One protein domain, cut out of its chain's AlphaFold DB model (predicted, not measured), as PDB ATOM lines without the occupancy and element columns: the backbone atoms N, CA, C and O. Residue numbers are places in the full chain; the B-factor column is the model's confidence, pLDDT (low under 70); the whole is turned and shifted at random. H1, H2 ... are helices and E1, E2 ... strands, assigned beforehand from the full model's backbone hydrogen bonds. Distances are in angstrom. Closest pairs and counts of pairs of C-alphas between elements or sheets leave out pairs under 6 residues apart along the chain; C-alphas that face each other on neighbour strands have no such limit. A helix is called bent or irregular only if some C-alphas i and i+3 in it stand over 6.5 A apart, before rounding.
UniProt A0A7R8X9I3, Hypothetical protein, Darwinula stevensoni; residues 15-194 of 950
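This is residues 15 to 194 of the 950 residues of the protein "Hypothetical protein" of Darwinula stevensoni (UniProt A0A7R8X9I3). A small head, made of the two-stranded hairpin E1 E2 with H1 and H2 beside it, stands at one end, and a larger lobe of helices makes the rest. H4 lies in the middle between E2 and H11; beyond it H6 and H11 run side by side, and H10 crosses H6 with H7 next to it. The printed part has 180 residues, with named elements in the order H1 H2 E1 E2 H3 H4 H5 H6 H7 H8 H9 H10 H11, the sheet antiparallel and the class mostly helix. It is compact, with a radius of gyration of the C-alphas of 18.4 A, and spans 55 by 38 by 28 A.

Find C-alpha 39 at (161.495, 111.602, 31.121), where E1, residues 39 to 43, begins; E2 is residues 66 to 70. Before them come H1, residues 18 to 28, 15.4 A long, and H2, residues 33 to 38, irregular with C-alphas 34 and 37 7.4 A apart. After them look for H3, residues 77 to 83; H4, 88 to 103, 22.4 A; H5, 107 to 110; and H6, 113 to 131, 26.9 A, from (180.856, 109.793, 53.697). Then follow H7, 135 to 140; H8, 142 to 145; H9, 148 to 153; H10, 158 to 172, 21.3 A; and H11, 178 to 192, 21.0 A, ending at (170.878, 113.861, 51.978).

In the hairpin E1 E2, look for N 40 and O 69, 2.9 A apart, and N 42 and O 67, 2.8 A. The closest C-alphas of H1 and E1 are Cys 22 and Gly 40, 6.3 A; H1 touches H2 at Ala 26 and Ala 36, 6.2 A. Val 70 of E2 and Tyr 93 of H4 are their closest C-alphas, 6.5 A. H3 and H4 form a helical hairpin, touching at Ile 81 and Leu 90, 6.8 A, through residues 89 to 90 of H4 alone. H4 touches H11 with residues 90 to 97 alone, closest C-alphas Phe 94 and Lys 182, 6.1 A. The hub H6 touches H11 at a shallow tilt of 11 degrees, opposite ways, closest C-alphas Arg 126 and Thr 178, 6.0 A. Residues 117 to 125 of H6 alone touch H10 at a steep tilt of 56 degrees, closest C-alphas Val 121 and Leu 166, 5.7 A. H7 touches H10 at Cys 139 and Arg 163, 6.1 A, and residues 120 to 124 of H6 alone touch H8, closest C-alphas Ser 120 and Tyr 145, 5.2 A. H9 only just touches H4, with 3 pairs of C-alphas within 8 A, closest Asp 103 and Ser 148, 5.7 A, through residues 102 to 103 of H4 alone; H5 is close to H9 but not clearly touching, Ser 110 and Ile 150 being their closest C-alphas, 6.6 A. H1 and H6 are apart. Every O i to N i+4 pair is within hydrogen-bond range in H1, H3, H4, H7, H9, H10 and H11, 12 of 15 in H6 and 0 of 2 in H2, which has 2 of 3 O i to N i+3 pairs; H5 and H8 are too short for an O i to N i+4 pair.

The two C-alphas farthest apart, Lys 60 and Asn 171, are 56.7 A apart. The printed part has no cut; the link E1 to E2, residues 44 to 65, is long. Confidence is under 70 at residue 15, residues 59 to 63 and 154 to 157; the mean pLDDT of the printed part is 87.5.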
ATOM      1  N   VAL A  15     164.181 113.200  10.093       68.31
ATOM      2  CA  VAL A  15     164.199 114.250  11.117       68.31
ATOM      3  C   VAL A  15     163.564 113.668  12.377       68.31
ATOM      4  O   VAL A  15     162.351 113.473  12.427       68.31
ATOM      5  N   LEU A  16     164.383 113.339  13.376       81.56
ATOM      6  CA  LEU A  16     163.909 112.780  14.639       81.56
ATOM      7  C   LEU A  16     163.714 113.909  15.645       81.56
ATOM      8  O   LEU A  16     164.640 114.663  15.926       81.56
ATOM      9  N   VAL A  17     162.515 114.020  16.205       89.88
ATOM     10  CA  VAL A  17     162.217 114.991  17.261       89.88
ATOM     11  C   VAL A  17     162.535 114.358  18.617       89.88
ATOM     12  O   VAL A  17     162.182 113.203  18.865       89.88
ATOM     13  N   ALA A  18     163.200 115.096  19.507       92.56
ATOM     14  CA  ALA A  18     163.651 114.589  20.803       92.56
ATOM     15  C   ALA A  18     162.507 114.003  21.652       92.56
ATOM     16  O   ALA A  18     162.677 112.958  22.282       92.56
ATOM     17  N   GLU A  19     161.327 114.633  21.645       93.69
ATOM     18  CA  GLU A  19     160.149 114.092  22.328       93.69
ATOM     19  C   GLU A  19     159.707 112.745  21.743       93.69
ATOM     20  O   GLU A  19     159.403 111.830  22.501       93.69
ATOM     21  N   ASP A  20     159.711 112.583  20.421       89.69
ATOM     22  CA  ASP A  20     159.274 111.339  19.780       89.69
ATOM     23  C   ASP A  20     160.199 110.178  20.125       89.69
ATOM     24  O   ASP A  20     159.727 109.104  20.488       89.69
ATOM     25  N   LEU A  21     161.508 110.429  20.142       89.62
ATOM     26  CA  LEU A  21     162.495 109.473  20.639       89.62
ATOM     27  C   LEU A  21     162.238 109.103  22.103       89.62
ATOM     28  O   LEU A  21     162.235 107.924  22.459       89.62
ATOM     29  N   CYS A  22     161.976 110.101  22.948       92.75
ATOM     30  CA  CYS A  22     161.652 109.903  24.356       92.75
ATOM     31  C   CYS A  22     160.389 109.036  24.525       92.75
ATOM     32  O   CYS A  22     160.391 108.084  25.306       92.75
ATOM     33  N   LEU A  23     159.328 109.303  23.754       91.31
ATOM     34  CA  LEU A  23     158.083 108.529  23.768       91.31
ATOM     35  C   LEU A  23     158.281 107.102  23.240       91.31
ATOM     36  O   LEU A  23     157.751 106.163  23.834       91.31
ATOM     37  N   SER A  24     159.061 106.912  22.173       88.50
ATOM     38  CA  SER A  24     159.377 105.588  21.623       88.50
ATOM     39  C   SER A  24     160.158 104.728  22.615       88.50
ATOM     40  O   SER A  24     159.816 103.562  22.813       88.50
ATOM     41  N   VAL A  25     161.162 105.297  23.293       90.38
ATOM     42  CA  VAL A  25     161.912 104.589  24.341       90.38
ATOM     43  C   VAL A  25     161.014 104.296  25.542       90.38
ATOM     44  O   VAL A  25     161.008 103.170  26.038       90.38
ATOM     45  N   ALA A  26     160.193 105.258  25.973       91.50
ATOM     46  CA  ALA A  26     159.239 105.045  27.057       91.50
ATOM     47  C   ALA A  26     158.254 103.909  26.737       91.50
ATOM     48  O   ALA A  26     157.972 103.072  27.593       91.50
ATOM     49  N   GLN A  27     157.771 103.841  25.495       90.44
ATOM     50  CA  GLN A  27     156.913 102.763  25.020       90.44
ATOM     51  C   GLN A  27     157.639 101.412  24.984       90.44
ATOM     52  O   GLN A  27     157.066 100.420  25.432       90.44
ATOM     53  N   ALA A  28     158.880 101.362  24.488       88.69
ATOM     54  CA  ALA A  28     159.685 100.141  24.438       88.69
ATOM     55  C   ALA A  28     159.994  99.582  25.839       88.69
ATOM     56  O   ALA A  28     160.029  98.370  26.030       88.69
ATOM     57  N   LEU A  29     160.153 100.464  26.829       88.44
ATOM     58  CA  LEU A  29     160.322 100.110  28.243       88.44
ATOM     59  C   LEU A  29     158.989  99.862  28.974       88.44
ATOM     60  O   LEU A  29     158.976  99.605  30.181       88.44
ATOM     61  N   GLU A  30     157.866  99.910  28.250       89.69
ATOM     62  CA  GLU A  30     156.506  99.718  28.758       89.69
ATOM     63  C   GLU A  30     156.105 100.711  29.867       89.69
ATOM     64  O   GLU A  30     155.310 100.387  30.755       89.69
ATOM     65  N   PHE A  31     156.629 101.938  29.832       91.38
ATOM     66  CA  PHE A  31     156.149 103.009  30.702       91.38
ATOM     67  C   PHE A  31     154.819 103.563  30.184       91.38
ATOM     68  O   PHE A  31     154.704 103.883  28.998       91.38
ATOM     69  N   PRO A  32     153.799 103.719  31.046       92.62
ATOM     70  CA  PRO A  32     152.491 104.186  30.612       92.62
ATOM     71  C   PRO A  32     152.543 105.658  30.154       92.62
ATOM     72  O   PRO A  32     153.272 106.454  30.762       92.62
ATOM     73  N   PRO A  33     151.723 106.056  29.158       93.44
ATOM     74  CA  PRO A  33     151.658 107.429  28.647       93.44
ATOM     75  C   PRO A  33     151.514 108.504  29.726       93.44
ATOM     76  O   PRO A  33     152.093 109.580  29.608       93.44
ATOM     77  N   VAL A  34     150.784 108.207  30.808       92.25
ATOM     78  CA  VAL A  34     150.584 109.129  31.938       92.25
ATOM     79  C   VAL A  34     151.899 109.566  32.607       92.25
ATOM     80  O   VAL A  34     151.966 110.655  33.164       92.25
ATOM     81  N   THR A  35     152.962 108.757  32.512       91.94
ATOM     82  CA  THR A  35     154.286 109.042  33.101       91.94
ATOM     83  C   THR A  35     155.351 109.466  32.094       91.94
ATOM     84  O   THR A  35     156.446 109.846  32.499       91.94
ATOM     85  N   ALA A  36     155.050 109.435  30.795       92.12
ATOM     86  CA  ALA A  36     156.040 109.661  29.742       92.12
ATOM     87  C   ALA A  36     156.706 111.046  29.834       92.12
ATOM     88  O   ALA A  36     157.895 111.190  29.571       92.12
ATOM     89  N   ASN A  37     155.955 112.048  30.301       92.56
ATOM     90  CA  ASN A  37     156.431 113.420  30.477       92.56
ATOM     91  C   ASN A  37     157.393 113.611  31.661       92.56
ATOM     92  O   ASN A  37     157.880 114.717  31.844       92.56
ATOM     93  N   LEU A  38     157.661 112.579  32.474       94.44
ATOM     94  CA  LEU A  38     158.692 112.639  33.519       94.44
ATOM     95  C   LEU A  38     160.110 112.475  32.956       94.44
ATOM     96  O   LEU A  38     161.087 112.808  33.634       94.44
ATOM     97  N   PHE A  39     160.225 111.936  31.744       95.56
ATOM     98  CA  PHE A  39     161.495 111.602  31.121       95.56
ATOM     99  C   PHE A  39     161.988 112.717  30.196       95.56
ATOM    100  O   PHE A  39     161.216 113.539  29.706       95.56
ATOM    101  N   GLY A  40     163.294 112.724  29.955       96.19
ATOM    102  CA  GLY A  40     163.944 113.578  28.971       96.19
ATOM    103  C   GLY A  40     165.200 112.920  28.410       96.19
ATOM    104  O   GLY A  40     165.654 111.886  28.909       96.19
ATOM    105  N   LEU A  41     165.767 113.539  27.376       95.56
ATOM    106  CA  LEU A  41     167.032 113.120  26.779       95.56
ATOM    107  C   LEU A  41     168.157 114.040  27.256       95.56
ATOM    108  O   LEU A  41     168.099 115.253  27.055       95.56
ATOM    109  N   TYR A  42     169.175 113.456  27.880       94.69
ATOM    110  CA  TYR A  42     170.354 114.165  28.366       94.69
ATOM    111  C   TYR A  42     171.562 113.897  27.470       94.69
ATOM    112  O   TYR A  42     171.922 112.746  27.217       94.69
ATOM    113  N   ASP A  43     172.210 114.966  27.020       91.56
ATOM    114  CA  ASP A  43     173.452 114.919  26.257       91.56
ATOM    115  C   ASP A  43     174.635 115.074  27.220       91.56
ATOM    116  O   ASP A  43     174.912 116.162  27.729       91.56
ATOM    117  N   ARG A  44     175.361 113.979  27.479       85.12
ATOM    118  CA  ARG A  44     176.510 114.000  28.401       85.12
ATOM    119  C   ARG A  44     177.691 114.818  27.885       85.12
ATOM    120  O   ARG A  44     178.479 115.294  28.701       85.12
ATOM    121  N   LYS A  45     177.842 114.968  26.565       86.19
ATOM    122  CA  LYS A  45     178.948 115.727  25.969       86.19
ATOM    123  C   LYS A  45     178.727 117.220  26.178       86.19
ATOM    124  O   LYS A  45     179.652 117.918  26.584       86.19
ATOM    125  N   MET A  46     177.502 117.685  25.935       87.94
ATOM    126  CA  MET A  46     177.114 119.081  26.157       87.94
ATOM    127  C   MET A  46     176.791 119.381  27.624       87.94
ATOM    128  O   MET A  46     176.820 120.537  28.023       87.94
ATOM    129  N   LYS A  47     176.511 118.346  28.425       91.19
ATOM    130  CA  LYS A  47     175.982 118.436  29.794       91.19
ATOM    131  C   LYS A  47     174.639 119.168  29.882       91.19
ATOM    132  O   LYS A  47     174.344 119.796  30.896       91.19
ATOM    133  N   LEU A  48     173.821 119.057  28.838       94.06
ATOM    134  CA  LEU A  48     172.536 119.742  28.707       94.06
ATOM    135  C   LEU A  48     171.422 118.752  28.377       94.06
ATOM    136  O   LEU A  48     171.657 117.693  27.790       94.06
ATOM    137  N   TRP A  49     170.196 119.113  28.737       96.38
ATOM    138  CA  TRP A  49     169.009 118.385  28.313       96.38
ATOM    139  C   TRP A  49     168.546 118.888  26.952       96.38
ATOM    140  O   TRP A  49     168.591 120.086  26.676       96.38
ATOM    141  N   LYS A  50     168.054 117.978  26.113       95.44
ATOM    142  CA  LYS A  50     167.360 118.354  24.880       95.44
ATOM    143  C   LYS A  50     165.974 118.902  25.210       95.44
ATOM    144  O   LYS A  50     165.258 118.342  26.047       95.44
ATOM    145  N   SER A  51     165.590 119.982  24.539       95.44
ATOM    146  CA  SER A  51     164.201 120.433  24.508       95.44
ATOM    147  C   SER A  51     163.336 119.381  23.802       95.44
ATOM    148  O   SER A  51     163.807 118.760  22.849       95.44
ATOM    149  N   PRO A  52     162.059 119.196  24.192       94.94
ATOM    150  CA  PRO A  52     161.131 118.309  23.485       94.94
ATOM    151  C   PRO A  52     161.055 118.555  21.970       94.94
ATOM    152  O   PRO A  52     160.847 117.614  21.210       94.94
ATOM    153  N   SER A  53     161.230 119.805  21.535       93.25
ATOM    154  CA  SER A  53     161.181 120.222  20.129       93.25
ATOM    155  C   SER A  53     162.518 120.135  19.385       93.25
ATOM    156  O   SER A  53     162.546 120.418  18.188       93.25
ATOM    157  N   ASP A  54     163.615 119.766  20.054       92.50
ATOM    158  CA  ASP A  54     164.922 119.690  19.402       92.50
ATOM    159  C   ASP A  54     164.943 118.588  18.342       92.50
ATOM    160  O   ASP A  54     164.419 117.487  18.539       92.50
ATOM    161  N   ILE A  55     165.605 118.884  17.226       89.00
ATOM    162  CA  ILE A  55     165.876 117.915  16.170       89.00
ATOM    163  C   ILE A  55     167.165 117.169  16.519       89.00
ATOM    164  O   ILE A  55     168.205 117.769  16.788       89.00
ATOM    165  N   VAL A  56     167.093 115.843  16.507       84.88
ATOM    166  CA  VAL A  56     168.234 114.946  16.670       84.88
ATOM    167  C   VAL A  56     168.649 114.455  15.289       84.88
ATOM    168  O   VAL A  56     168.003 113.595  14.693       84.88
ATOM    169  N   GLU A  57     169.734 115.021  14.768       74.06
ATOM    170  CA  GLU A  57     170.279 114.630  13.470       74.06
ATOM    171  C   GLU A  57     171.052 113.309  13.569       74.06
ATOM    172  O   GLU A  57     171.989 113.168  14.360       74.06
ATOM    173  N   VAL A  58     170.677 112.341  12.729       70.44
ATOM    174  CA  VAL A  58     171.379 111.061  12.579       70.44
ATOM    175  C   VAL A  58     171.985 111.007  11.181       70.44
ATOM    176  O   VAL A  58     171.320 110.669  10.201       70.44
ATOM    177  N   THR A  59     173.266 111.361  11.068       64.69
ATOM    178  CA  THR A  59     174.034 111.211   9.823       64.69
ATOM    179  C   THR A  59     174.868 109.928   9.847       64.69
ATOM    180  O   THR A  59     175.201 109.408  10.910       64.69
ATOM    181  N   LYS A  60     175.295 109.442   8.671       62.09
ATOM    182  CA  LYS A  60     176.185 108.265   8.545       62.09
ATOM    183  C   LYS A  60     177.527 108.408   9.285       62.09
ATOM    184  O   LYS A  60     178.235 107.417   9.438       62.09
ATOM    185  N   HIS A  61     177.892 109.621   9.706       62.00
ATOM    186  CA  HIS A  61     179.187 109.943  10.310       62.00
ATOM    187  C   HIS A  61     179.081 110.483  11.745       62.00
ATOM    188  O   HIS A  61     180.110 110.744  12.366       62.00
ATOM    189  N   THR A  62     177.871 110.646  12.287       64.69
ATOM    190  CA  THR A  62     177.645 111.202  13.628       64.69
ATOM    191  C   THR A  62     177.024 110.155  14.540       64.69
ATOM    192  O   THR A  62     175.913 109.696  14.291       64.69
ATOM    193  N   VAL A  63     177.725 109.819  15.623       66.75
ATOM    194  CA  VAL A  63     177.166 109.057  16.745       66.75
ATOM    195  C   VAL A  63     176.828 110.053  17.847       66.75
ATOM    196  O   VAL A  63     177.721 110.723  18.369       66.75
ATOM    197  N   THR A  64     175.543 110.166  18.174       74.44
ATOM    198  CA  THR A  64     175.059 111.029  19.255       74.44
ATOM    199  C   THR A  64     174.607 110.149  20.415       74.44
ATOM    200  O   THR A  64     173.572 109.493  20.331       74.44
ATOM    201  N   ASP A  65     175.380 110.141  21.500       82.88
ATOM    202  CA  ASP A  65     175.044 109.396  22.715       82.88
ATOM    203  C   ASP A  65     174.092 110.223  23.592       82.88
ATOM    204  O   ASP A  65     174.506 111.151  24.294       82.88
ATOM    205  N   LEU A  66     172.806 109.872  23.560       89.31
ATOM    206  CA  LEU A  66     171.771 110.472  24.402       89.31
ATOM    207  C   LEU A  66     171.332 109.502  25.496       89.31
ATOM    208  O   LEU A  66     171.162 108.305  25.269       89.31
ATOM    209  N   TYR A  67     171.100 110.039  26.689       91.94
ATOM    210  CA  TYR A  67     170.644 109.275  27.840       91.94
ATOM    211  C   TYR A  67     169.170 109.566  28.087       91.94
ATOM    212  O   TYR A  67     168.805 110.690  28.421       91.94
ATOM    213  N   PHE A  68     168.329 108.546  27.958       94.12
ATOM    214  CA  PHE A  68     166.952 108.593  28.437       94.12
ATOM    215  C   PHE A  68     166.975 108.528  29.966       94.12
ATOM    216  O   PHE A  68     167.513 107.578  30.523       94.12
ATOM    217  N   LEU A  69     166.482 109.564  30.644       94.81
ATOM    218  CA  LEU A  69     166.555 109.697  32.103       94.81
ATOM    219  C   LEU A  69     165.262 110.307  32.648       94.81
ATOM    220  O   LEU A  69     164.593 111.082  31.967       94.81
ATOM    221  N   VAL A  70     164.937 110.005  33.907       93.81
ATOM    222  CA  VAL A  70     163.941 110.766  34.670       93.81
ATOM    223  C   VAL A  70     164.510 112.164  34.902       93.81
ATOM    224  O   VAL A  70     165.533 112.299  35.578       93.81
ATOM    225  N   ARG A  71     163.856 113.175  34.326       95.06
ATOM    226  CA  ARG A  71     164.225 114.593  34.431       95.06
ATOM    227  C   ARG A  71     163.382 115.322  35.472       95.06
ATOM    228  O   ARG A  71     163.900 116.096  36.268       95.06
ATOM    229  N   PHE A  72     162.073 115.073  35.463       93.94
ATOM    230  CA  PHE A  72     161.131 115.764  36.337       93.94
ATOM    231  C   PHE A  72     160.863 114.924  37.577       93.94
ATOM    232  O   PHE A  72     160.250 113.855  37.523       93.94
ATOM    233  N   HIS A  73     161.362 115.402  38.710       89.56
ATOM    234  CA  HIS A  73     161.348 114.644  39.949       89.56
ATOM    235  C   HIS A  73     160.022 114.836  40.692       89.56
ATOM    236  O   HIS A  73     159.569 115.956  40.941       89.56
ATOM    237  N   VAL A  74     159.394 113.719  41.054       85.88
ATOM    238  CA  VAL A  74     158.132 113.697  41.798       85.88
ATOM    239  C   VAL A  74     158.418 113.587  43.290       85.88
ATOM    240  O   VAL A  74     159.193 112.733  43.716       85.88
ATOM    241  N   VAL A  75     157.766 114.441  44.079       77.25
ATOM    242  CA  VAL A  75     157.932 114.479  45.540       77.25
ATOM    243  C   VAL A  75     157.231 113.292  46.215       77.25
ATOM    244  O   VAL A  75     157.779 112.698  47.139       77.25
ATOM    245  N   ASP A  76     156.042 112.910  45.737       80.56
ATOM    246  CA  ASP A  76     155.281 111.764  46.250       80.56
ATOM    247  C   ASP A  76     155.434 110.527  45.348       80.56
ATOM    248  O   ASP A  76     154.666 110.308  44.405       80.56
ATOM    249  N   LEU A  77     156.444 109.703  45.641       82.69
ATOM    250  CA  LEU A  77     156.735 108.476  44.888       82.69
ATOM    251  C   LEU A  77     155.571 107.465  44.905       82.69
ATOM    252  O   LEU A  77     155.383 106.739  43.925       82.69
ATOM    253  N   SER A  78     154.746 107.458  45.958       81.12
ATOM    254  CA  SER A  78     153.573 106.579  46.095       81.12
ATOM    255  C   SER A  78     152.582 106.775  44.943       81.12
ATOM    256  O   SER A  78     151.993 105.815  44.435       81.12
ATOM    257  N   ARG A  79     152.438 108.022  44.479       79.44
ATOM    258  CA  ARG A  79     151.561 108.382  43.361       79.44
ATOM    259  C   ARG A  79     152.017 107.749  42.051       79.44
ATOM    260  O   ARG A  79     151.186 107.236  41.303       79.44
ATOM    261  N   ILE A  80     153.324 107.720  41.788       80.56
ATOM    262  CA  ILE A  80     153.861 107.087  40.577       80.56
ATOM    263  C   ILE A  80     153.677 105.567  40.622       80.56
ATOM    264  O   ILE A  80     153.290 104.973  39.617       80.56
ATOM    265  N   ILE A  81     153.914 104.940  41.778       80.69
ATOM    266  CA  ILE A  81     153.740 103.488  41.953       80.69
ATOM    267  C   ILE A  81     152.285 103.089  41.667       80.69
ATOM    268  O   ILE A  81     152.031 102.134  40.929       80.69
ATOM    269  N   SER A  82     151.326 103.860  42.192       80.19
ATOM    270  CA  SER A  82     149.895 103.647  41.951       80.19
ATOM    271  C   SER A  82     149.528 103.764  40.464       80.19
ATOM    272  O   SER A  82     148.836 102.898  39.923       80.19
ATOM    273  N   LEU A  83     150.030 104.795  39.777       77.12
ATOM    274  CA  LEU A  83     149.718 105.053  38.367       77.12
ATOM    275  C   LEU A  83     150.371 104.053  37.407       77.12
ATOM    276  O   LEU A  83     149.775 103.706  36.391       77.12
ATOM    277  N   CYS A  84     151.561 103.548  37.728       72.12
ATOM    278  CA  CYS A  84     152.277 102.594  36.881       72.12
ATOM    279  C   CYS A  84     151.773 101.149  36.996       72.12
ATOM    280  O   CYS A  84     152.279 100.288  36.278       72.12
ATOM    281  N   LYS A  85     150.805 100.865  37.885       70.25
ATOM    282  CA  LYS A  85     150.340  99.498  38.203       70.25
ATOM    283  C   LYS A  85     151.511  98.534  38.463       70.25
ATOM    284  O   LYS A  85     151.492  97.390  38.012       70.25
ATOM    285  N   GLY A  86     152.546  99.005  39.163       74.06
ATOM    286  CA  GLY A  86     153.744  98.221  39.459       74.06
ATOM    287  C   GLY A  86     154.989  99.066  39.734       74.06
ATOM    288  O   GLY A  86     154.962 100.293  39.700       74.06
ATOM    289  N   GLU A  87     156.108  98.383  39.982       81.31
ATOM    290  CA  GLU A  87     157.369  99.001  40.419       81.31
ATOM    291  C   GLU A  87     158.315  99.385  39.265       81.31
ATOM    292  O   GLU A  87     159.435  99.810  39.520       81.31
ATOM    293  N   LYS A  88     157.919  99.244  37.988       86.81
ATOM    294  CA  LYS A  88     158.830  99.464  36.841       86.81
ATOM    295  C   LYS A  88     159.474 100.852  36.842       86.81
ATOM    296  O   LYS A  88     160.692 100.954  36.722       86.81
ATOM    297  N   MET A  89     158.673 101.908  37.009       86.75
ATOM    298  CA  MET A  89     159.196 103.278  37.066       86.75
ATOM    299  C   MET A  89     160.088 103.465  38.296       86.75
ATOM    300  O   MET A  89     161.204 103.960  38.165       86.75
ATOM    301  N   LEU A  90     159.643 102.999  39.470       89.12
ATOM    302  CA  LEU A  90     160.428 103.073  40.704       89.12
ATOM    303  C   LEU A  90     161.793 102.387  40.544       89.12
ATOM    304  O   LEU A  90     162.810 102.936  40.950       89.12
ATOM    305  N   ASN A  91     161.820 101.215  39.907       90.56
ATOM    306  CA  ASN A  91     163.039 100.473  39.605       90.56
ATOM    307  C   ASN A  91     163.961 101.265  38.682       90.56
ATOM    308  O   ASN A  91     165.154 101.360  38.957       90.56
ATOM    309  N   TYR A  92     163.413 101.845  37.615       91.94
ATOM    310  CA  TYR A  92     164.178 102.661  36.679       91.94
ATOM    311  C   TYR A  92     164.804 103.873  37.377       91.94
ATOM    312  O   TYR A  92     166.009 104.101  37.284       91.94
ATOM    313  N   TYR A  93     163.999 104.597  38.156       91.06
ATOM    314  CA  TYR A  93     164.437 105.781  38.882       91.06
ATOM    315  C   TYR A  93     165.486 105.441  39.955       91.06
ATOM    316  O   TYR A  93     166.513 106.112  40.059       91.06
ATOM    317  N   PHE A  94     165.285 104.342  40.690       93.38
ATOM    318  CA  PHE A  94     166.272 103.805  41.625       93.38
ATOM    319  C   PHE A  94     167.590 103.460  40.927       93.38
ATOM    320  O   PHE A  94     168.652 103.836  41.413       93.38
ATOM    321  N   HIS A  95     167.554 102.759  39.791       93.31
ATOM    322  CA  HIS A  95     168.771 102.362  39.084       93.31
ATOM    323  C   HIS A  95     169.529 103.555  38.498       93.31
ATOM    324  O   HIS A  95     170.760 103.549  38.550       93.31
ATOM    325  N   GLN A  96     168.823 104.584  38.020       93.56
ATOM    326  CA  GLN A  96     169.427 105.858  37.633       93.56
ATOM    327  C   GLN A  96     170.163 106.494  38.822       93.56
ATOM    328  O   GLN A  96     171.370 106.710  38.743       93.56
ATOM    329  N   ALA A  97     169.470 106.699  39.947       93.31
ATOM    330  CA  ALA A  97     170.053 107.294  41.151       93.31
ATOM    331  C   ALA A  97     171.227 106.481  41.713       93.31
ATOM    332  O   ALA A  97     172.264 107.034  42.071       93.31
ATOM    333  N   ARG A  98     171.092 105.153  41.747       94.94
ATOM    334  CA  ARG A  98     172.138 104.232  42.195       94.94
ATOM    335  C   ARG A  98     173.376 104.319  41.310       94.94
ATOM    336  O   ARG A  98     174.482 104.347  41.839       94.94
ATOM    337  N   ARG A  99     173.213 104.317  39.982       93.38
ATOM    338  CA  ARG A  99     174.339 104.455  39.048       93.38
ATOM    339  C   ARG A  99     175.065 105.765  39.316       93.38
ATOM    340  O   ARG A  99     176.273 105.751  39.506       93.38
ATOM    341  N   ASP A 100     174.323 106.862  39.410       91.75
ATOM    342  CA  ASP A 100     174.930 108.181  39.548       91.75
ATOM    343  C   ASP A 100     175.606 108.364  40.925       91.75
ATOM    344  O   ASP A 100     176.675 108.971  41.024       91.75
ATOM    345  N   PHE A 101     175.063 107.735  41.974       93.56
ATOM    346  CA  PHE A 101     175.713 107.598  43.281       93.56
ATOM    347  C   PHE A 101     177.024 106.797  43.206       93.56
ATOM    348  O   PHE A 101     178.042 107.237  43.740       93.56
ATOM    349  N   LEU A 102     177.022 105.634  42.545       92.69
ATOM    350  CA  LEU A 102     178.198 104.761  42.460       92.69
ATOM    351  C   LEU A 102     179.306 105.328  41.568       92.69
ATOM    352  O   LEU A 102     180.484 105.201  41.904       92.69
ATOM    353  N   ASP A 103     178.937 105.984  40.472       90.00
ATOM    354  CA  ASP A 103     179.877 106.599  39.536       90.00
ATOM    355  C   ASP A 103     180.545 107.853  40.128       90.00
ATOM    356  O   ASP A 103     181.594 108.272  39.641       90.00
ATOM    357  N   GLY A 104     180.000 108.403  41.221       87.44
ATOM    358  CA  GLY A 104     180.548 109.572  41.913       87.44
ATOM    359  C   GLY A 104     180.027 110.909  41.379       87.44
ATOM    360  O   GLY A 104     180.679 111.931  41.567       87.44
ATOM    361  N   PHE A 105     178.854 110.937  40.734       87.44
ATOM    362  CA  PHE A 105     178.254 112.186  40.239       87.44
ATOM    363  C   PHE A 105     177.649 113.065  41.348       87.44
ATOM    364  O   PHE A 105     177.316 114.219  41.096       87.44
ATOM    365  N   ILE A 106     177.527 112.552  42.576       88.69
ATOM    366  CA  ILE A 106     176.980 113.288  43.723       88.69
ATOM    367  C   ILE A 106     178.131 113.872  44.549       88.69
ATOM    368  O   ILE A 106     178.751 113.181  45.360       88.69
ATOM    369  N   GLU A 107     178.430 115.157  44.346       83.75
ATOM    370  CA  GLU A 107     179.627 115.808  44.898       83.75
ATOM    371  C   GLU A 107     179.710 115.762  46.437       83.75
ATOM    372  O   GLU A 107     180.807 115.639  47.002       83.75
ATOM    373  N   GLU A 108     178.572 115.848  47.145       86.06
ATOM    374  CA  GLU A 108     178.537 115.899  48.614       86.06
ATOM    375  C   GLU A 108     178.987 114.595  49.282       86.06
ATOM    376  O   GLU A 108     179.482 114.627  50.414       86.06
ATOM    377  N   VAL A 109     178.882 113.465  48.574       85.62
ATOM    378  CA  VAL A 109     179.234 112.124  49.069       85.62
ATOM    379  C   VAL A 109     180.663 112.088  49.603       85.62
ATOM    380  O   VAL A 109     180.926 111.542  50.672       85.62
ATOM    381  N   SER A 110     181.593 112.728  48.890       81.56
ATOM    382  CA  SER A 110     183.009 112.755  49.263       81.56
ATOM    383  C   SER A 110     183.296 113.534  50.556       81.56
ATOM    384  O   SER A 110     184.323 113.295  51.189       81.56
ATOM    385  N   ARG A 111     182.402 114.453  50.950       84.31
ATOM    386  CA  ARG A 111     182.526 115.304  52.147       84.31
ATOM    387  C   ARG A 111     181.742 114.760  53.346       84.31
ATOM    388  O   ARG A 111     182.113 115.052  54.477       84.31
ATOM    389  N   ARG A 112     180.682 113.980  53.106       87.88
ATOM    390  CA  ARG A 112     179.739 113.459  54.119       87.88
ATOM    391  C   ARG A 112     179.641 111.929  54.085       87.88
ATOM    392  O   ARG A 112     178.557 111.366  54.182       87.88
ATOM    393  N   VAL A 113     180.781 111.249  53.936       84.38
ATOM    394  CA  VAL A 113     180.856 109.793  53.697       84.38
ATOM    395  C   VAL A 113     179.961 108.996  54.649       84.38
ATOM    396  O   VAL A 113     179.156 108.197  54.186       84.38
ATOM    397  N   ASP A 114     180.057 109.243  55.958       83.12
ATOM    398  CA  ASP A 114     179.328 108.476  56.975       83.12
ATOM    399  C   ASP A 114     177.802 108.554  56.853       83.12
ATOM    400  O   ASP A 114     177.128 107.568  57.147       83.12
ATOM    401  N   GLU A 115     177.267 109.685  56.391       86.56
ATOM    402  CA  GLU A 115     175.829 109.881  56.190       86.56
ATOM    403  C   GLU A 115     175.337 109.093  54.965       86.56
ATOM    404  O   GLU A 115     174.294 108.444  55.004       86.56
ATOM    405  N   PHE A 116     176.139 109.057  53.895       90.00
ATOM    406  CA  PHE A 116     175.800 108.358  52.652       90.00
ATOM    407  C   PHE A 116     176.028 106.840  52.704       90.00
ATOM    408  O   PHE A 116     175.466 106.116  51.882       90.00
ATOM    409  N   LEU A 117     176.790 106.315  53.674       88.12
ATOM    410  CA  LEU A 117     176.957 104.862  53.845       88.12
ATOM    411  C   LEU A 117     175.630 104.141  54.109       88.12
ATOM    412  O   LEU A 117     175.514 102.960  53.778       88.12
ATOM    413  N   GLY A 118     174.623 104.834  54.654       90.75
ATOM    414  CA  GLY A 118     173.275 104.283  54.798       90.75
ATOM    415  C   GLY A 118     172.694 103.813  53.459       90.75
ATOM    416  O   GLY A 118     172.103 102.732  53.390       90.75
ATOM    417  N   LEU A 119     172.952 104.549  52.372       94.38
ATOM    418  CA  LEU A 119     172.505 104.189  51.024       94.38
ATOM    419  C   LEU A 119     173.195 102.912  50.528       94.38
ATOM    420  O   LEU A 119     172.536 102.033  49.974       94.38
ATOM    421  N   SER A 120     174.497 102.756  50.788       93.50
ATOM    422  CA  SER A 120     175.237 101.529  50.467       93.50
ATOM    423  C   SER A 120     174.664 100.310  51.196       93.50
ATOM    424  O   SER A 120     174.423  99.282  50.567       93.50
ATOM    425  N   VAL A 121     174.389 100.422  52.503       93.62
ATOM    426  CA  VAL A 121     173.784  99.324  53.284       93.62
ATOM    427  C   VAL A 121     172.369  99.011  52.784       93.62
ATOM    428  O   VAL A 121     171.996  97.843  52.680       93.62
ATOM    429  N   THR A 122     171.599 100.036  52.417       94.50
ATOM    430  CA  THR A 122     170.248  99.888  51.853       94.50
ATOM    431  C   THR A 122     170.285  99.126  50.526       94.50
ATOM    432  O   THR A 122     169.497  98.205  50.312       94.50
ATOM    433  N   ASP A 123     171.249  99.430  49.653       95.25
ATOM    434  CA  ASP A 123     171.449  98.720  48.386       95.25
ATOM    435  C   ASP A 123     171.938  97.272  48.586       95.25
ATOM    436  O   ASP A 123     171.491  96.359  47.888       95.25
ATOM    437  N   MET A 124     172.798  97.028  49.580       95.12
ATOM    438  CA  MET A 124     173.192  95.672  49.989       95.12
ATOM    439  C   MET A 124     171.977  94.867  50.475       95.12
ATOM    440  O   MET A 124     171.784  93.723  50.063       95.12
ATOM    441  N   TYR A 125     171.123  95.472  51.304       95.06
ATOM    442  CA  TYR A 125     169.901  94.837  51.798       95.06
ATOM    443  C   TYR A 125     168.901  94.552  50.668       95.06
ATOM    444  O   TYR A 125     168.338  93.460  50.606       95.06
ATOM    445  N   ARG A 126     168.759  95.462  49.696       94.88
ATOM    446  CA  ARG A 126     167.986  95.205  48.470       94.88
ATOM    447  C   ARG A 126     168.474  93.944  47.753       94.88
ATOM    448  O   ARG A 126     167.648  93.118  47.377       94.88
ATOM    449  N   VAL A 127     169.786  93.774  47.552       93.62
ATOM    450  CA  VAL A 127     170.328  92.575  46.876       93.62
ATOM    451  C   VAL A 127     170.027  91.301  47.656       93.62
ATOM    452  O   VAL A 127     169.700  90.282  47.043       93.62
ATOM    453  N   HIS A 128     170.100  91.358  48.986       93.06
ATOM    454  CA  HIS A 128     169.701  90.244  49.838       93.06
ATOM    455  C   HIS A 128     168.241  89.839  49.580       93.06
ATOM    456  O   HIS A 128     167.981  88.663  49.331       93.06
ATOM    457  N   LEU A 129     167.318  90.806  49.545       92.12
ATOM    458  CA  LEU A 129     165.897  90.557  49.282       92.12
ATOM    459  C   LEU A 129     165.620  90.062  47.851       92.12
ATOM    460  O   LEU A 129     164.856  89.122  47.667       92.12
ATOM    461  N   GLU A 130     166.235  90.670  46.831       91.25
ATOM    462  CA  GLU A 130     165.956  90.346  45.422       91.25
ATOM    463  C   GLU A 130     166.573  89.022  44.966       91.25
ATOM    464  O   GLU A 130     165.994  88.321  44.139       91.25
ATOM    465  N   ARG A 131     167.781  88.704  45.445       91.12
ATOM    466  CA  ARG A 131     168.570  87.561  44.959       91.12
ATOM    467  C   ARG A 131     168.708  86.436  45.979       91.12
ATOM    468  O   ARG A 131     169.355  85.439  45.672       91.12
ATOM    469  N   GLY A 132     168.208  86.610  47.204       89.00
ATOM    470  CA  GLY A 132     168.423  85.662  48.304       89.00
ATOM    471  C   GLY A 132     169.902  85.467  48.661       89.00
ATOM    472  O   GLY A 132     170.281  84.440  49.222       89.00
ATOM    473  N   THR A 133     170.775  86.408  48.284       91.12
ATOM    474  CA  THR A 133     172.225  86.278  48.482       91.12
ATOM    475  C   THR A 133     172.564  86.421  49.964       91.12
ATOM    476  O   THR A 133     172.034  87.305  50.637       91.12
ATOM    477  N   SER A 134     173.450  85.570  50.494       91.75
ATOM    478  CA  SER A 134     173.798  85.629  51.916       91.75
ATOM    479  C   SER A 134     174.519  86.942  52.270       91.75
ATOM    480  O   SER A 134     175.310  87.441  51.461       91.75
ATOM    481  N   PRO A 135     174.314  87.494  53.481       88.81
ATOM    482  CA  PRO A 135     174.955  88.744  53.902       88.81
ATOM    483  C   PRO A 135     176.483  88.688  53.796       88.81
ATOM    484  O   PRO A 135     177.119  89.654  53.381       88.81
ATOM    485  N   ASP A 136     177.071  87.522  54.073       88.62
ATOM    486  CA  ASP A 136     178.510  87.281  53.962       88.62
ATOM    487  C   ASP A 136     179.026  87.303  52.520       88.62
ATOM    488  O   ASP A 136     180.157  87.717  52.268       88.62
ATOM    489  N   ALA A 137     178.230  86.846  51.551       91.12
ATOM    490  CA  ALA A 137     178.585  86.957  50.138       91.12
ATOM    491  C   ALA A 137     178.509  88.415  49.662       91.12
ATOM    492  O   ALA A 137     179.424  88.875  48.986       91.12
ATOM    493  N   ILE A 138     177.489  89.165  50.090       91.56
ATOM    494  CA  ILE A 138     177.341  90.590  49.757       91.56
ATOM    495  C   ILE A 138     178.483  91.416  50.370       91.56
ATOM    496  O   ILE A 138     179.081  92.243  49.689       91.56
ATOM    497  N   CYS A 139     178.851  91.155  51.629       89.94
ATOM    498  CA  CYS A 139     179.950  91.861  52.298       89.94
ATOM    499  C   CYS A 139     181.330  91.532  51.710       89.94
ATOM    500  O   CYS A 139     182.245  92.351  51.801       89.94
ATOM    501  N   ARG A 140     181.513  90.359  51.087       88.94
ATOM    502  CA  ARG A 140     182.751  90.052  50.347       88.94
ATOM    503  C   ARG A 140     182.933  90.961  49.131       88.94
ATOM    504  O   ARG A 140     184.068  91.308  48.821       88.94
ATOM    505  N   ASP A 141     181.834  91.397  48.520       89.12
ATOM    506  CA  ASP A 141     181.811  92.299  47.364       89.12
ATOM    507  C   ASP A 141     181.309  93.712  47.723       89.12
ATOM    508  O   ASP A 141     180.687  94.411  46.925       89.12
ATOM    509  N   TYR A 142     181.566  94.169  48.956       88.44
ATOM    510  CA  TYR A 142     181.028  95.438  49.465       88.44
ATOM    511  C   TYR A 142     181.408  96.665  48.608       88.44
ATOM    512  O   TYR A 142     180.700  97.671  48.613       88.44
ATOM    513  N   ARG A 143     182.507  96.591  47.844       89.44
ATOM    514  CA  ARG A 143     182.982  97.679  46.973       89.44
ATOM    515  C   ARG A 143     182.022  97.985  45.825       89.44
ATOM    516  O   ARG A 143     181.982  99.135  45.402       89.44
ATOM    517  N   ALA A 144     181.220  97.018  45.376       90.69
ATOM    518  CA  ALA A 144     180.208  97.210  44.330       90.69
ATOM    519  C   ALA A 144     179.022  98.104  44.762       90.69
ATOM    520  O   ALA A 144     178.187  98.482  43.935       90.69
ATOM    521  N   TYR A 145     178.943  98.428  46.058       92.44
ATOM    522  CA  TYR A 145     177.885  99.226  46.686       92.44
ATOM    523  C   TYR A 145     178.394 100.584  47.187       92.44
ATOM    524  O   TYR A 145     177.632 101.359  47.767       92.44
ATOM    525  N   ILE A 146     179.685 100.869  46.995       89.56
ATOM    526  CA  ILE A 146     180.340 102.098  47.440       89.56
ATOM    527  C   ILE A 146     180.682 102.967  46.222       89.56
ATOM    528  O   ILE A 146     181.197 102.442  45.233       89.56
ATOM    529  N   PRO A 147     180.485 104.293  46.312       89.75
ATOM    530  CA  PRO A 147     180.934 105.250  45.306       89.75
ATOM    531  C   PRO A 147     182.418 105.117  44.949       89.75
ATOM    532  O   PRO A 147     183.279 104.976  45.826       89.75
ATOM    533  N   SER A 148     182.728 105.213  43.657       87.12
ATOM    534  CA  SER A 148     184.075 105.073  43.084       87.12
ATOM    535  C   SER A 148     185.118 105.954  43.795       87.12
ATOM    536  O   SER A 148     186.218 105.499  44.129       87.12
ATOM    537  N   ASP A 149     184.740 107.186  44.141       82.88
ATOM    538  CA  ASP A 149     185.583 108.144  44.854       82.88
ATOM    539  C   ASP A 149     185.924 107.738  46.289       82.88
ATOM    540  O   ASP A 149     187.045 107.984  46.747       82.88
ATOM    541  N   ILE A 150     184.988 107.104  46.998       84.06
ATOM    542  CA  ILE A 150     185.215 106.601  48.358       84.06
ATOM    543  C   ILE A 150     186.079 105.344  48.298       84.06
ATOM    544  O   ILE A 150     187.034 105.230  49.068       84.06
ATOM    545  N   ASN A 151     185.802 104.440  47.352       82.31
ATOM    546  CA  ASN A 151     186.613 103.239  47.130       82.31
ATOM    547  C   ASN A 151     188.093 103.587  46.900       82.31
ATOM    548  O   ASN A 151     188.974 102.901  47.418       82.31
ATOM    549  N   ARG A 152     188.368 104.682  46.182       78.12
ATOM    550  CA  ARG A 152     189.726 105.193  45.952       78.12
ATOM    551  C   ARG A 152     190.377 105.794  47.206       78.12
ATOM    552  O   ARG A 152     191.588 105.668  47.363       78.12
ATOM    553  N   LYS A 153     189.611 106.461  48.079       76.31
ATOM    554  CA  LYS A 153     190.138 107.247  49.216       76.31
ATOM    555  C   LYS A 153     190.185 106.496  50.558       76.31
ATOM    556  O   LYS A 153     191.058 106.790  51.367       76.31
ATOM    557  N   HIS A 154     189.288 105.536  50.812       69.44
ATOM    558  CA  HIS A 154     189.126 104.898  52.135       69.44
ATOM    559  C   HIS A 154     188.969 103.357  52.099       69.44
ATOM    560  O   HIS A 154     187.935 102.825  52.506       69.44
ATOM    561  N   PRO A 155     189.987 102.587  51.672       62.16
ATOM    562  CA  PRO A 155     189.822 101.152  51.420       62.16
ATOM    563  C   PRO A 155     189.744 100.232  52.659       62.16
ATOM    564  O   PRO A 155     189.157  99.157  52.551       62.16
ATOM    565  N   PHE A 156     190.304 100.603  53.821       61.47
ATOM    566  CA  PHE A 156     190.636  99.621  54.878       61.47
ATOM    567  C   PHE A 156     189.669  99.505  56.080       61.47
ATOM    568  O   PHE A 156     189.833  98.583  56.872       61.47
ATOM    569  N   PHE A 157     188.631 100.348  56.219       68.44
ATOM    570  CA  PHE A 157     187.806 100.383  57.454       68.44
ATOM    571  C   PHE A 157     186.283 100.239  57.266       68.44
ATOM    572  O   PHE A 157     185.550 100.118  58.246       68.44
ATOM    573  N   LEU A 158     185.783 100.216  56.029       79.00
ATOM    574  CA  LEU A 158     184.337 100.280  55.757       79.00
ATOM    575  C   LEU A 158     183.615  98.932  55.895       79.00
ATOM    576  O   LEU A 158     182.463  98.900  56.322       79.00
ATOM    577  N   ASN A 159     184.285  97.818  55.588       82.06
ATOM    578  CA  ASN A 159     183.641  96.502  55.502       82.06
ATOM    579  C   ASN A 159     182.987  96.071  56.831       82.06
ATOM    580  O   ASN A 159     181.808  95.730  56.866       82.06
ATOM    581  N   ASN A 160     183.710  96.183  57.950       83.81
ATOM    582  CA  ASN A 160     183.179  95.799  59.264       83.81
ATOM    583  C   ASN A 160     181.957  96.645  59.669       83.81
ATOM    584  O   ASN A 160     180.988  96.108  60.206       83.81
ATOM    585  N   LYS A 161     181.977  97.951  59.363       85.25
ATOM    586  CA  LYS A 161     180.875  98.884  59.646       85.25
ATOM    587  C   LYS A 161     179.632  98.549  58.815       85.25
ATOM    588  O   LYS A 161     178.535  98.469  59.366       85.25
ATOM    589  N   LEU A 162     179.810  98.297  57.515       88.50
ATOM    590  CA  LEU A 162     178.727  97.901  56.609       88.50
ATOM    591  C   LEU A 162     178.119  96.555  57.005       88.50
ATOM    592  O   LEU A 162     176.899  96.430  57.050       88.50
ATOM    593  N   ARG A 163     178.952  95.568  57.358       90.00
ATOM    594  CA  ARG A 163     178.501  94.232  57.765       90.00
ATOM    595  C   ARG A 163     177.623  94.270  59.013       90.00
ATOM    596  O   ARG A 163     176.559  93.658  59.021       90.00
ATOM    597  N   HIS A 164     178.035  95.017  60.039       89.50
ATOM    598  CA  HIS A 164     177.234  95.187  61.252       89.50
ATOM    599  C   HIS A 164     175.875  95.829  60.941       89.50
ATOM    600  O   HIS A 164     174.838  95.340  61.382       89.50
ATOM    601  N   LYS A 165     175.868  96.911  60.152       90.81
ATOM    602  CA  LYS A 165     174.640  97.635  59.796       90.81
ATOM    603  C   LYS A 165     173.708  96.828  58.890       90.81
ATOM    604  O   LYS A 165     172.496  96.890  59.067       90.81
ATOM    605  N   LEU A 166     174.252  96.028  57.973       92.81
ATOM    606  CA  LEU A 166     173.460  95.109  57.158       92.81
ATOM    607  C   LEU A 166     172.769  94.056  58.031       92.81
ATOM    608  O   LEU A 166     171.583  93.797  57.848       92.81
ATOM    609  N   GLN A 167     173.484  93.477  59.000       92.44
ATOM    610  CA  GLN A 167     172.899  92.495  59.913       92.44
ATOM    611  C   GLN A 167     171.795  93.108  60.788       92.44
ATOM    612  O   GLN A 167     170.768  92.474  61.016       92.44
ATOM    613  N   GLU A 168     171.984  94.348  61.239       91.25
ATOM    614  CA  GLU A 168     170.979  95.112  61.983       91.25
ATOM    615  C   GLU A 168     169.694  95.313  61.160       91.25
ATOM    616  O   GLU A 168     168.608  95.017  61.657       91.25
ATOM    617  N   LEU A 169     169.805  95.721  59.888       90.25
ATOM    618  CA  LEU A 169     168.643  95.834  58.994       90.25
ATOM    619  C   LEU A 169     167.955  94.485  58.767       90.25
ATOM    620  O   LEU A 169     166.733  94.405  58.829       90.25
ATOM    621  N   ILE A 170     168.714  93.412  58.546       90.88
ATOM    622  CA  ILE A 170     168.137  92.074  58.344       90.88
ATOM    623  C   ILE A 170     167.350  91.622  59.575       90.88
ATOM    624  O   ILE A 170     166.284  91.027  59.435       90.88
ATOM    625  N   ASN A 171     167.849  91.910  60.775       90.94
ATOM    626  CA  ASN A 171     167.180  91.518  62.011       90.94
ATOM    627  C   ASN A 171     165.921  92.360  62.275       90.94
ATOM    628  O   ASN A 171     164.914  91.816  62.718       90.94
ATOM    629  N   ASN A 172     165.967  93.662  61.978       90.25
ATOM    630  CA  ASN A 172     164.923  94.611  62.374       90.25
ATOM    631  C   ASN A 172     163.862  94.873  61.289       90.25
ATOM    632  O   ASN A 172     162.776  95.349  61.610       90.25
ATOM    633  N   CYS A 173     164.144  94.575  60.016       87.88
ATOM    634  CA  CYS A 173     163.323  95.007  58.875       87.88
ATOM    635  C   CYS A 173     162.790  93.853  58.006       87.88
ATOM    636  O   CYS A 173     162.493  94.052  56.834       87.88
ATOM    637  N   GLN A 174     162.622  92.645  58.557       80.94
ATOM    638  CA  GLN A 174     162.250  91.429  57.804       80.94
ATOM    639  C   GLN A 174     160.949  91.526  56.984       80.94
ATOM    640  O   GLN A 174     160.760  90.760  56.042       80.94
ATOM    641  N   SER A 175     160.043  92.439  57.339       85.69
ATOM    642  CA  SER A 175     158.768  92.651  56.644       85.69
ATOM    643  C   SER A 175     158.874  93.527  55.391       85.69
ATOM    644  O   SER A 175     157.895  93.650  54.653       85.69
ATOM    645  N   TRP A 176     160.022  94.165  55.150       87.69
ATOM    646  CA  TRP A 176     160.184  95.111  54.050       87.69
ATOM    647  C   TRP A 176     160.245  94.407  52.695       87.69
ATOM    648  O   TRP A 176     160.903  93.384  52.522       87.69
ATOM    649  N   GLN A 177     159.573  94.998  51.707       88.88
ATOM    650  CA  GLN A 177     159.611  94.542  50.320       88.88
ATOM    651  C   GLN A 177     160.666  95.309  49.516       88.88
ATOM    652  O   GLN A 177     161.076  96.414  49.877       88.88
ATOM    653  N   THR A 178     161.084  94.740  48.385       88.38
ATOM    654  CA  THR A 178     162.102  95.330  47.501       88.38
ATOM    655  C   THR A 178     161.724  96.728  47.017       88.38
ATOM    656  O   THR A 178     162.584  97.609  47.002       88.38
ATOM    657  N   GLY A 179     160.450  96.963  46.681       87.88
ATOM    658  CA  GLY A 179     159.938  98.291  46.341       87.88
ATOM    659  C   GLY A 179     160.083  99.291  47.486       87.88
ATOM    660  O   GLY A 179     160.625 100.373  47.283       87.88
ATOM    661  N   THR A 180     159.708  98.901  48.709       89.38
ATOM    662  CA  THR A 180     159.852  99.740  49.911       89.38
ATOM    663  C   THR A 180     161.305 100.155  50.136       89.38
ATOM    664  O   THR A 180     161.582 101.321  50.393       89.38
ATOM    665  N   VAL A 181     162.255  99.228  49.975       92.62
ATOM    666  CA  VAL A 181     163.690  99.523  50.129       92.62
ATOM    667  C   VAL A 181     164.176 100.535  49.084       92.62
ATOM    668  O   VAL A 181     164.926 101.449  49.418       92.62
ATOM    669  N   LYS A 182     163.732 100.414  47.827       92.94
ATOM    670  CA  LYS A 182     164.078 101.363  46.750       92.94
ATOM    671  C   LYS A 182     163.461 102.740  46.970       92.94
ATOM    672  O   LYS A 182     164.109 103.751  46.713       92.94
ATOM    673  N   GLU A 183     162.229 102.785  47.459       90.50
ATOM    674  CA  GLU A 183     161.550 104.029  47.812       90.50
ATOM    675  C   GLU A 183     162.267 104.747  48.963       90.50
ATOM    676  O   GLU A 183     162.523 105.946  48.867       90.50
ATOM    677  N   ILE A 184     162.654 104.010  50.013       91.50
ATOM    678  CA  ILE A 184     163.454 104.535  51.130       91.50
ATOM    679  C   ILE A 184     164.793 105.067  50.623       91.50
ATOM    680  O   ILE A 184     165.173 106.175  50.984       91.50
ATOM    681  N   TYR A 185     165.477 104.326  49.744       93.94
ATOM    682  CA  TYR A 185     166.734 104.776  49.145       93.94
ATOM    683  C   TYR A 185     166.579 106.132  48.442       93.94
ATOM    684  O   TYR A 185     167.378 107.038  48.665       93.94
ATOM    685  N   LEU A 186     165.548 106.290  47.604       92.00
ATOM    686  CA  LEU A 186     165.304 107.539  46.876       92.00
ATOM    687  C   LEU A 186     164.919 108.687  47.816       92.00
ATOM    688  O   LEU A 186     165.451 109.785  47.670       92.00
ATOM    689  N   LYS A 187     164.043 108.437  48.797       90.00
ATOM    690  CA  LYS A 187     163.646 109.433  49.806       90.00
ATOM    691  C   LYS A 187     164.838 109.912  50.631       90.00
ATOM    692  O   LYS A 187     164.999 111.114  50.827       90.00
ATOM    693  N   GLU A 188     165.689 108.988  51.065       91.75
ATOM    694  CA  GLU A 188     166.891 109.325  51.824       91.75
ATOM    695  C   GLU A 188     167.895 110.084  50.955       91.75
ATOM    696  O   GLU A 188     168.473 111.072  51.400       91.75
ATOM    697  N   LEU A 189     168.051 109.711  49.681       91.62
ATOM    698  CA  LEU A 189     168.901 110.461  48.762       91.62
ATOM    699  C   LEU A 189     168.399 111.900  48.549       91.62
ATOM    700  O   LEU A 189     169.206 112.826  48.565       91.62
ATOM    701  N   MET A 190     167.082 112.100  48.400       88.19
ATOM    702  CA  MET A 190     166.455 113.431  48.317       88.19
ATOM    703  C   MET A 190     166.716 114.280  49.559       88.19
ATOM    704  O   MET A 190     166.922 115.487  49.442       88.19
ATOM    705  N   HIS A 191     166.735 113.654  50.734       87.56
ATOM    706  CA  HIS A 191     167.046 114.322  51.991       87.56
ATOM    707  C   HIS A 191     168.544 114.655  52.121       87.56
ATOM    708  O   HIS A 191     168.903 115.781  52.468       87.56
ATOM    709  N   LEU A 192     169.432 113.705  51.812       89.75
ATOM    710  CA  LEU A 192     170.878 113.861  51.978       89.75
ATOM    711  C   LEU A 192     171.509 114.792  50.934       89.75
ATOM    712  O   LEU A 192     172.387 115.586  51.288       89.75
ATOM    713  N   SER A 193     171.084 114.704  49.669       88.88
ATOM    714  CA  SER A 193     171.538 115.561  48.565       88.88
ATOM    715  C   SER A 193     170.338 116.094  47.773       88.88
ATOM    716  O   SER A 193     170.031 115.608  46.682       88.88
ATOM    717  N   PRO A 194     169.660 117.146  48.268       84.69
ATOM    718  CA  PRO A 194     168.612 117.806  47.493       84.69
ATOM    719  C   PRO A 194     169.163 118.415  46.194       84.69
ATOM    720  O   PRO A 194     168.421 118.545  45.227       84.69
TER     721      PRO A 194